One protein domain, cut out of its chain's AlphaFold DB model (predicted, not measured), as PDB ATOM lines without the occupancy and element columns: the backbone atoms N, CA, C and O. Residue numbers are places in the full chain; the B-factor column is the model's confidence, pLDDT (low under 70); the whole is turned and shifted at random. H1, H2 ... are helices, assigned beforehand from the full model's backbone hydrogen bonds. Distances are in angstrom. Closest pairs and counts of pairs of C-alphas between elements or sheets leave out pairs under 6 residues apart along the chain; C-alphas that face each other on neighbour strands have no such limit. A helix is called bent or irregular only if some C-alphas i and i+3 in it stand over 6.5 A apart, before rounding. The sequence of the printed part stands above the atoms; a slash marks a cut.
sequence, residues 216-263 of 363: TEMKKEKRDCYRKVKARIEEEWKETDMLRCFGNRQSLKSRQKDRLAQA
ATOM      1  N   THR A 216      15.563   8.120  54.642       85.44
ATOM      2  CA  THR A 216      16.304   8.594  53.471       85.44
ATOM      3  C   THR A 216      17.485   7.680  53.167       85.44
ATOM      4  O   THR A 216      17.639   7.266  52.018       85.44
ATOM      5  N   GLU A 217      18.249   7.283  54.185       84.75
ATOM      6  CA  GLU A 217      19.361   6.336  54.043       84.75
ATOM      7  C   GLU A 217      18.878   4.957  53.603       84.75
ATOM      8  O   GLU A 217      19.402   4.425  52.631       84.75
ATOM      9  N   MET A 218      17.798   4.427  54.194       85.88
ATOM     10  CA  MET A 218      17.212   3.161  53.728       85.88
ATOM     11  C   MET A 218      16.797   3.224  52.249       85.88
ATOM     12  O   MET A 218      16.984   2.268  51.495       85.88
ATOM     13  N   LYS A 219      16.243   4.359  51.797       88.44
ATOM     14  CA  LYS A 219      15.911   4.568  50.377       88.44
ATOM     15  C   LYS A 219      17.156   4.677  49.494       88.44
ATOM     16  O   LYS A 219      17.060   4.353  48.310       88.44
ATOM     17  N   LYS A 220      18.274   5.190  50.011       92.75
ATOM     18  CA  LYS A 220      19.551   5.269  49.292       92.75
ATOM     19  C   LYS A 220      20.162   3.873  49.154       92.75
ATOM     20  O   LYS A 220      20.385   3.438  48.035       92.75
ATOM     21  N   GLU A 221      20.253   3.121  50.246       88.75
ATOM     22  CA  GLU A 221      20.763   1.743  50.246       88.75
ATOM     23  C   GLU A 221      19.957   0.822  49.336       88.75
ATOM     24  O   GLU A 221      20.526   0.045  48.574       88.75
ATOM     25  N   LYS A 222      18.624   0.942  49.346       89.81
ATOM     26  CA  LYS A 222      17.776   0.172  48.429       89.81
ATOM     27  C   LYS A 222      18.078   0.502  46.964       89.81
ATOM     28  O   LYS A 222      18.092  -0.399  46.131       89.81
ATOM     29  N   ARG A 223      18.317   1.780  46.650       91.56
ATOM     30  CA  ARG A 223      18.697   2.216  45.298       91.56
ATOM     31  C   ARG A 223      20.082   1.704  44.914       91.56
ATOM     32  O   ARG A 223      20.244   1.239  43.794       91.56
ATOM     33  N   ASP A 224      21.042   1.730  45.828       93.25
ATOM     34  CA  ASP A 224      22.401   1.254  45.562       93.25
ATOM     35  C   ASP A 224      22.455  -0.270  45.413       93.25
ATOM     36  O   ASP A 224      23.107  -0.774  44.504       93.25
ATOM     37  N   CYS A 225      21.694  -1.012  46.220       90.88
ATOM     38  CA  CYS A 225      21.515  -2.454  46.049       90.88
ATOM     39  C   CYS A 225      20.891  -2.774  44.683       90.88
ATOM     40  O   CYS A 225      21.407  -3.611  43.946       90.88
ATOM     41  N   TYR A 226      19.840  -2.043  44.297       91.31
ATOM     42  CA  TYR A 226      19.234  -2.193  42.977       91.31
ATOM     43  C   TYR A 226      20.230  -1.910  41.845       91.31
ATOM     44  O   TYR A 226      20.300  -2.688  40.899       91.31
ATOM     45  N   ARG A 227      21.035  -0.843  41.948       92.56
ATOM     46  CA  ARG A 227      22.079  -0.524  40.959       92.56
ATOM     47  C   ARG A 227      23.115  -1.640  40.841       92.56
ATOM     48  O   ARG A 227      23.456  -2.000  39.724       92.56
ATOM     49  N   LYS A 228      23.570  -2.208  41.962       93.50
ATOM     50  CA  LYS A 228      24.528  -3.327  41.971       93.50
ATOM     51  C   LYS A 228      23.952  -4.575  41.305       93.50
ATOM     52  O   LYS A 228      24.612  -5.176  40.471       93.50
ATOM     53  N   VAL A 229      22.713  -4.937  41.642       91.12
ATOM     54  CA  VAL A 229      22.035  -6.088  41.027       91.12
ATOM     55  C   VAL A 229      21.821  -5.855  39.533       91.12
ATOM     56  O   VAL A 229      22.095  -6.746  38.741       91.12
ATOM     57  N   LYS A 230      21.381  -4.653  39.142       90.31
ATOM     58  CA  LYS A 230      21.213  -4.283  37.734       90.31
ATOM     59  C   LYS A 230      22.536  -4.393  36.971       90.31
ATOM     60  O   LYS A 230      22.558  -5.038  35.933       90.31
ATOM     61  N   ALA A 231      23.616  -3.819  37.502       90.81
ATOM     62  CA  ALA A 231      24.935  -3.879  36.877       90.81
ATOM     63  C   ALA A 231      25.416  -5.326  36.698       90.81
ATOM     64  O   ALA A 231      25.868  -5.677  35.616       90.81
ATOM     65  N   ARG A 232      25.227  -6.180  37.714       91.50
ATOM     66  CA  ARG A 232      25.576  -7.605  37.629       91.50
ATOM     67  C   ARG A 232      24.781  -8.333  36.542       91.50
ATOM     68  O   ARG A 232      25.359  -9.077  35.768       91.50
ATOM     69  N   ILE A 233      23.470  -8.098  36.458       85.50
ATOM     70  CA  ILE A 233      22.624  -8.700  35.412       85.50
ATOM     71  C   ILE A 233      23.067  -8.231  34.020       85.50
ATOM     72  O   ILE A 233      23.134  -9.029  33.095       85.50
ATOM     73  N   GLU A 234      23.373  -6.941  33.860       83.38
ATOM     74  CA  GLU A 234      23.856  -6.397  32.587       83.38
ATOM     75  C   GLU A 234      25.227  -6.965  32.192       83.38
ATOM     76  O   GLU A 234      25.484  -7.157  31.006       83.38
ATOM     77  N   GLU A 235      26.097  -7.248  33.160       88.38
ATOM     78  CA  GLU A 235      27.389  -7.909  32.950       88.38
ATOM     79  C   GLU A 235      27.210  -9.378  32.545       88.38
ATOM     80  O   GLU A 235      27.692  -9.774  31.486       88.38
ATOM     81  N   GLU A 236      26.397 -10.145  33.282       84.00
ATOM     82  CA  GLU A 236      26.028 -11.526  32.932       84.00
ATOM     83  C   GLU A 236      25.409 -11.604  31.524       84.00
ATOM     84  O   GLU A 236      25.687 -12.525  30.751       84.00
ATOM     85  N   TRP A 237      24.587 -10.619  31.148       80.12
ATOM     86  CA  TRP A 237      24.016 -10.525  29.803       80.12
ATOM     87  C   TRP A 237      25.060 -10.254  28.731       80.12
ATOM     88  O   TRP A 237      24.920 -10.800  27.643       80.12
ATOM     89  N   LYS A 238      26.081  -9.437  29.009       79.69
ATOM     90  CA  LYS A 238      27.188  -9.193  28.071       79.69
ATOM     91  C   LYS A 238      28.044 -10.443  27.884       79.69
ATOM     92  O   LYS A 238      28.398 -10.763  26.754       79.69
ATOM     93  N   GLU A 239      28.339 -11.162  28.962       82.75
ATOM     94  CA  GLU A 239      29.147 -12.387  28.917       82.75
ATOM     95  C   GLU A 239      28.432 -13.527  28.178       82.75
ATOM     96  O   GLU A 239      29.023 -14.224  27.352       82.75
ATOM     97  N   THR A 240      27.131 -13.694  28.421       76.38
ATOM     98  CA  THR A 240      26.316 -14.746  27.788       76.38
ATOM     99  C   THR A 240      25.733 -14.342  26.432       76.38
ATOM    100  O   THR A 240      25.074 -15.157  25.778       76.38
ATOM    101  N   ASP A 241      25.995 -13.116  25.969       70.12
ATOM    102  CA  ASP A 241      25.396 -12.541  24.762       70.12
ATOM    103  C   ASP A 241      25.694 -13.402  23.529       70.12
ATOM    104  O   ASP A 241      24.783 -13.821  22.815       70.12
ATOM    105  N   MET A 242      26.965 -13.766  23.328       67.06
ATOM    106  CA  MET A 242      27.409 -14.609  22.210       67.06
ATOM    107  C   MET A 242      26.764 -16.003  22.246       67.06
ATOM    108  O   MET A 242      26.224 -16.465  21.240       67.06
ATOM    109  N   LEU A 243      26.739 -16.658  23.410       68.94
ATOM    110  CA  LEU A 243      26.100 -17.967  23.589       68.94
ATOM    111  C   LEU A 243      24.596 -17.917  23.291       68.94
ATOM    112  O   LEU A 243      24.059 -18.817  22.650       68.94
ATOM    113  N   ARG A 244      23.919 -16.837  23.683       63.69
ATOM    114  CA  ARG A 244      22.494 -16.633  23.414       63.69
ATOM    115  C   ARG A 244      22.212 -16.332  21.933       63.69
ATOM    116  O   ARG A 244      21.180 -16.764  21.422       63.69
ATOM    117  N   CYS A 245      23.132 -15.661  21.228       61.03
ATOM    118  CA  CYS A 245      23.052 -15.430  19.776       61.03
ATOM    119  C   CYS A 245      23.106 -16.725  18.973       61.03
ATOM    120  O   CYS A 245      22.287 -16.944  18.083       61.03
ATOM    121  N   PHE A 246      24.105 -17.557  19.267       62.34
ATOM    122  CA  PHE A 246      24.436 -18.711  18.437       62.34
ATOM    123  C   PHE A 246      23.769 -20.003  18.929       62.34
ATOM    124  O   PHE A 246      23.514 -20.893  18.122       62.34
ATOM    125  N   GLY A 247      23.403 -20.088  20.213       65.94
ATOM    126  CA  GLY A 247      22.725 -21.247  20.800       65.94
ATOM    127  C   GLY A 247      21.244 -21.376  20.426       65.94
ATOM    128  O   GLY A 247      20.749 -22.490  20.299       65.94
ATOM    129  N   ASN A 248      20.540 -20.263  20.177       62.38
ATOM    130  CA  ASN A 248      19.085 -20.270  19.946       62.38
ATOM    131  C   ASN A 248      18.648 -20.119  18.476       62.38
ATOM    132  O   ASN A 248      17.454 -19.966  18.223       62.38
ATOM    133  N   ARG A 249      19.570 -20.140  17.497       62.22
ATOM    134  CA  ARG A 249      19.270 -19.906  16.060       62.22
ATOM    135  C   ARG A 249      18.342 -18.696  15.819       62.22
ATOM    136  O   ARG A 249      17.533 -18.695  14.891       62.22
ATOM    137  N   GLN A 250      18.423 -17.664  16.661       68.19
ATOM    138  CA  GLN A 250      17.622 -16.454  16.488       68.19
ATOM    139  C   GLN A 250      18.220 -15.605  15.361       68.19
ATOM    140  O   GLN A 250      19.433 -15.425  15.274       68.19
ATOM    141  N   SER A 251      17.370 -15.051  14.492       75.44
ATOM    142  CA  SER A 251      17.830 -14.131  13.447       75.44
ATOM    143  C   SER A 251      18.335 -12.813  14.050       75.44
ATOM    144  O   SER A 251      17.820 -12.348  15.072       75.44
ATOM    145  N   LEU A 252      19.297 -12.158  13.384       71.69
ATOM    146  CA  LEU A 252      19.872 -10.879  13.837       71.69
ATOM    147  C   LEU A 252      18.803  -9.802  14.099       71.69
ATOM    148  O   LEU A 252      18.895  -9.061  15.076       71.69
ATOM    149  N   LYS A 253      17.740  -9.761  13.280       71.94
ATOM    150  CA  LYS A 253      16.609  -8.832  13.450       71.94
ATOM    151  C   LYS A 253      15.756  -9.147  14.682       71.94
ATOM    152  O   LYS A 253      15.329  -8.222  15.370       71.94
ATOM    153  N   SER A 254      15.501 -10.427  14.968       72.94
ATOM    154  CA  SER A 254      14.769 -10.838  16.178       72.94
ATOM    155  C   SER A 254      15.564 -10.485  17.429       72.94
ATOM    156  O   SER A 254      15.021  -9.916  18.370       72.94
ATOM    157  N   ARG A 255      16.878 -10.726  17.395       69.56
ATOM    158  CA  ARG A 255      17.780 -10.374  18.490       69.56
ATOM    159  C   ARG A 255      17.834  -8.868  18.735       69.56
ATOM    160  O   ARG A 255      17.809  -8.442  19.883       69.56
ATOM    161  N   GLN A 256      17.887  -8.051  17.683       71.94
ATOM    162  CA  GLN A 256      17.883  -6.594  17.832       71.94
ATOM    163  C   GLN A 256      16.594  -6.097  18.504       71.94
ATOM    164  O   GLN A 256      16.662  -5.222  19.366       71.94
ATOM    165  N   LYS A 257      15.436  -6.685  18.171       75.50
ATOM    166  CA  LYS A 257      14.161  -6.388  18.844       75.50
ATOM    167  C   LYS A 257      14.171  -6.803  20.314       75.50
ATOM    168  O   LYS A 257      13.796  -5.997  21.157       75.50
ATOM    169  N   ASP A 258      14.645  -8.009  20.623       71.25
ATOM    170  CA  ASP A 258      14.734  -8.492  22.006       71.25
ATOM    171  C   ASP A 258      15.712  -7.648  22.835       71.25
ATOM    172  O   ASP A 258      15.413  -7.309  23.978       71.25
ATOM    173  N   ARG A 259      16.847  -7.235  22.250       72.00
ATOM    174  CA  ARG A 259      17.820  -6.340  22.893       72.00
ATOM    175  C   ARG A 259      17.191  -4.992  23.234       72.00
ATOM    176  O   ARG A 259      17.342  -4.539  24.359       72.00
ATOM    177  N   LEU A 260      16.461  -4.381  22.299       71.00
ATOM    178  CA  LEU A 260      15.755  -3.113  22.528       71.00
ATOM    179  C   LEU A 260      14.604  -3.250  23.537       71.00
ATOM    180  O   LEU A 260      14.302  -2.302  24.252       71.00
ATOM    181  N   ALA A 261      13.964  -4.420  23.610       70.25
ATOM    182  CA  ALA A 261      12.888  -4.687  24.562       70.25
ATOM    183  C   ALA A 261      13.395  -4.990  25.986       70.25
ATOM    184  O   ALA A 261      12.677  -4.736  26.952       70.25
ATOM    185  N   GLN A 262      14.603  -5.554  26.123       64.94
ATOM    186  CA  GLN A 262      15.193  -5.972  27.406       64.94
ATOM    187  C   GLN A 262      16.189  -4.964  27.982       64.94
ATOM    188  O   GLN A 262      16.372  -4.911  29.199       64.94
ATOM    189  N   ALA A 263      16.838  -4.162  27.140       56.16
ATOM    190  CA  ALA A 263      17.701  -3.100  27.610       56.16
ATOM    191  C   ALA A 263      16.836  -1.997  28.233       56.16
ATOM    192  O   ALA A 263      16.058  -1.322  27.560       56.16
TER     193      ALA A 263
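This is residues 216 to 263 of the 363 residues of an uncharacterized protein of Paramuricea clavata (UniProt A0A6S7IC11). What shape does the backbone make? It is a long, open hook: the single long helix H1 is the shaft, the short helix H2 carries on beyond its end, and after a turn at residues 248 to 251 the helix H3 folds back, with a gap between it and H1. Residues 216 to 233 of H1 stick out as a free arm, and H1 makes most of the length. What is it built of, and how large is it? The printed part has 48 residues with three named helices in the order H1, H2, H3 and no named strand, and its class is all helix. It is extended, with a radius of gyration of the C-alphas of 14.9 A and spans of 46 by 18 by 10 A.

Where does the longest helix run? H1 is residues 216 to 239, from C-alpha 216 at (16.304, 8.594, 53.471) to C-alpha 239 at (29.147, -12.387, 28.917), 34.8 A from first to last C-alpha. What follows it? H2 is residues 241 to 247, 9.9 A from first to last C-alpha. Where is the last helix? H3 is residues 252 to 262, 15.2 A from first to last C-alpha, and it ends with C-alpha 262 at (15.193, -5.972, 27.406).

How does H1 stand to the other helices? H1 and H2 meet only through their link, the single residue Thr 240. H1 and H3 are apart, with no C-alpha of the one within 8 A of the other. How near do H2 and H3 come? They are close but not clearly touching, with 1 pair of C-alphas within 8 A, the closest being those of Cys 245 and Arg 255, 7.4 A apart. They run opposite ways at a steep tilt of 46 degrees. What do the backbone N and O atoms show? In H1, H2 and H3 every O i to N i+4 pair is within hydrogen-bond range, and no helix is bent or irregular.

How far does the printed part reach? The two C-alphas farthest apart are those of Thr 216 and Arg 249, at 47.1 A, while the first and last printed C-alphas, of Thr 216 and Ala 263, are 28.4 A apart. Is there a cut or a long link? The printed part has no cut, and the links from H1 to H2 and from H2 to H3 are both tight, with 1 and 4 residues between the helices. Where is the model's confidence low? The mean pLDDT of the printed part is 78.3, and 12 residues are under 70, namely 242 to 250, 255, and 262 to 263. H1 has a mean pLDDT of 88, H2 of 66 and H3 of 71.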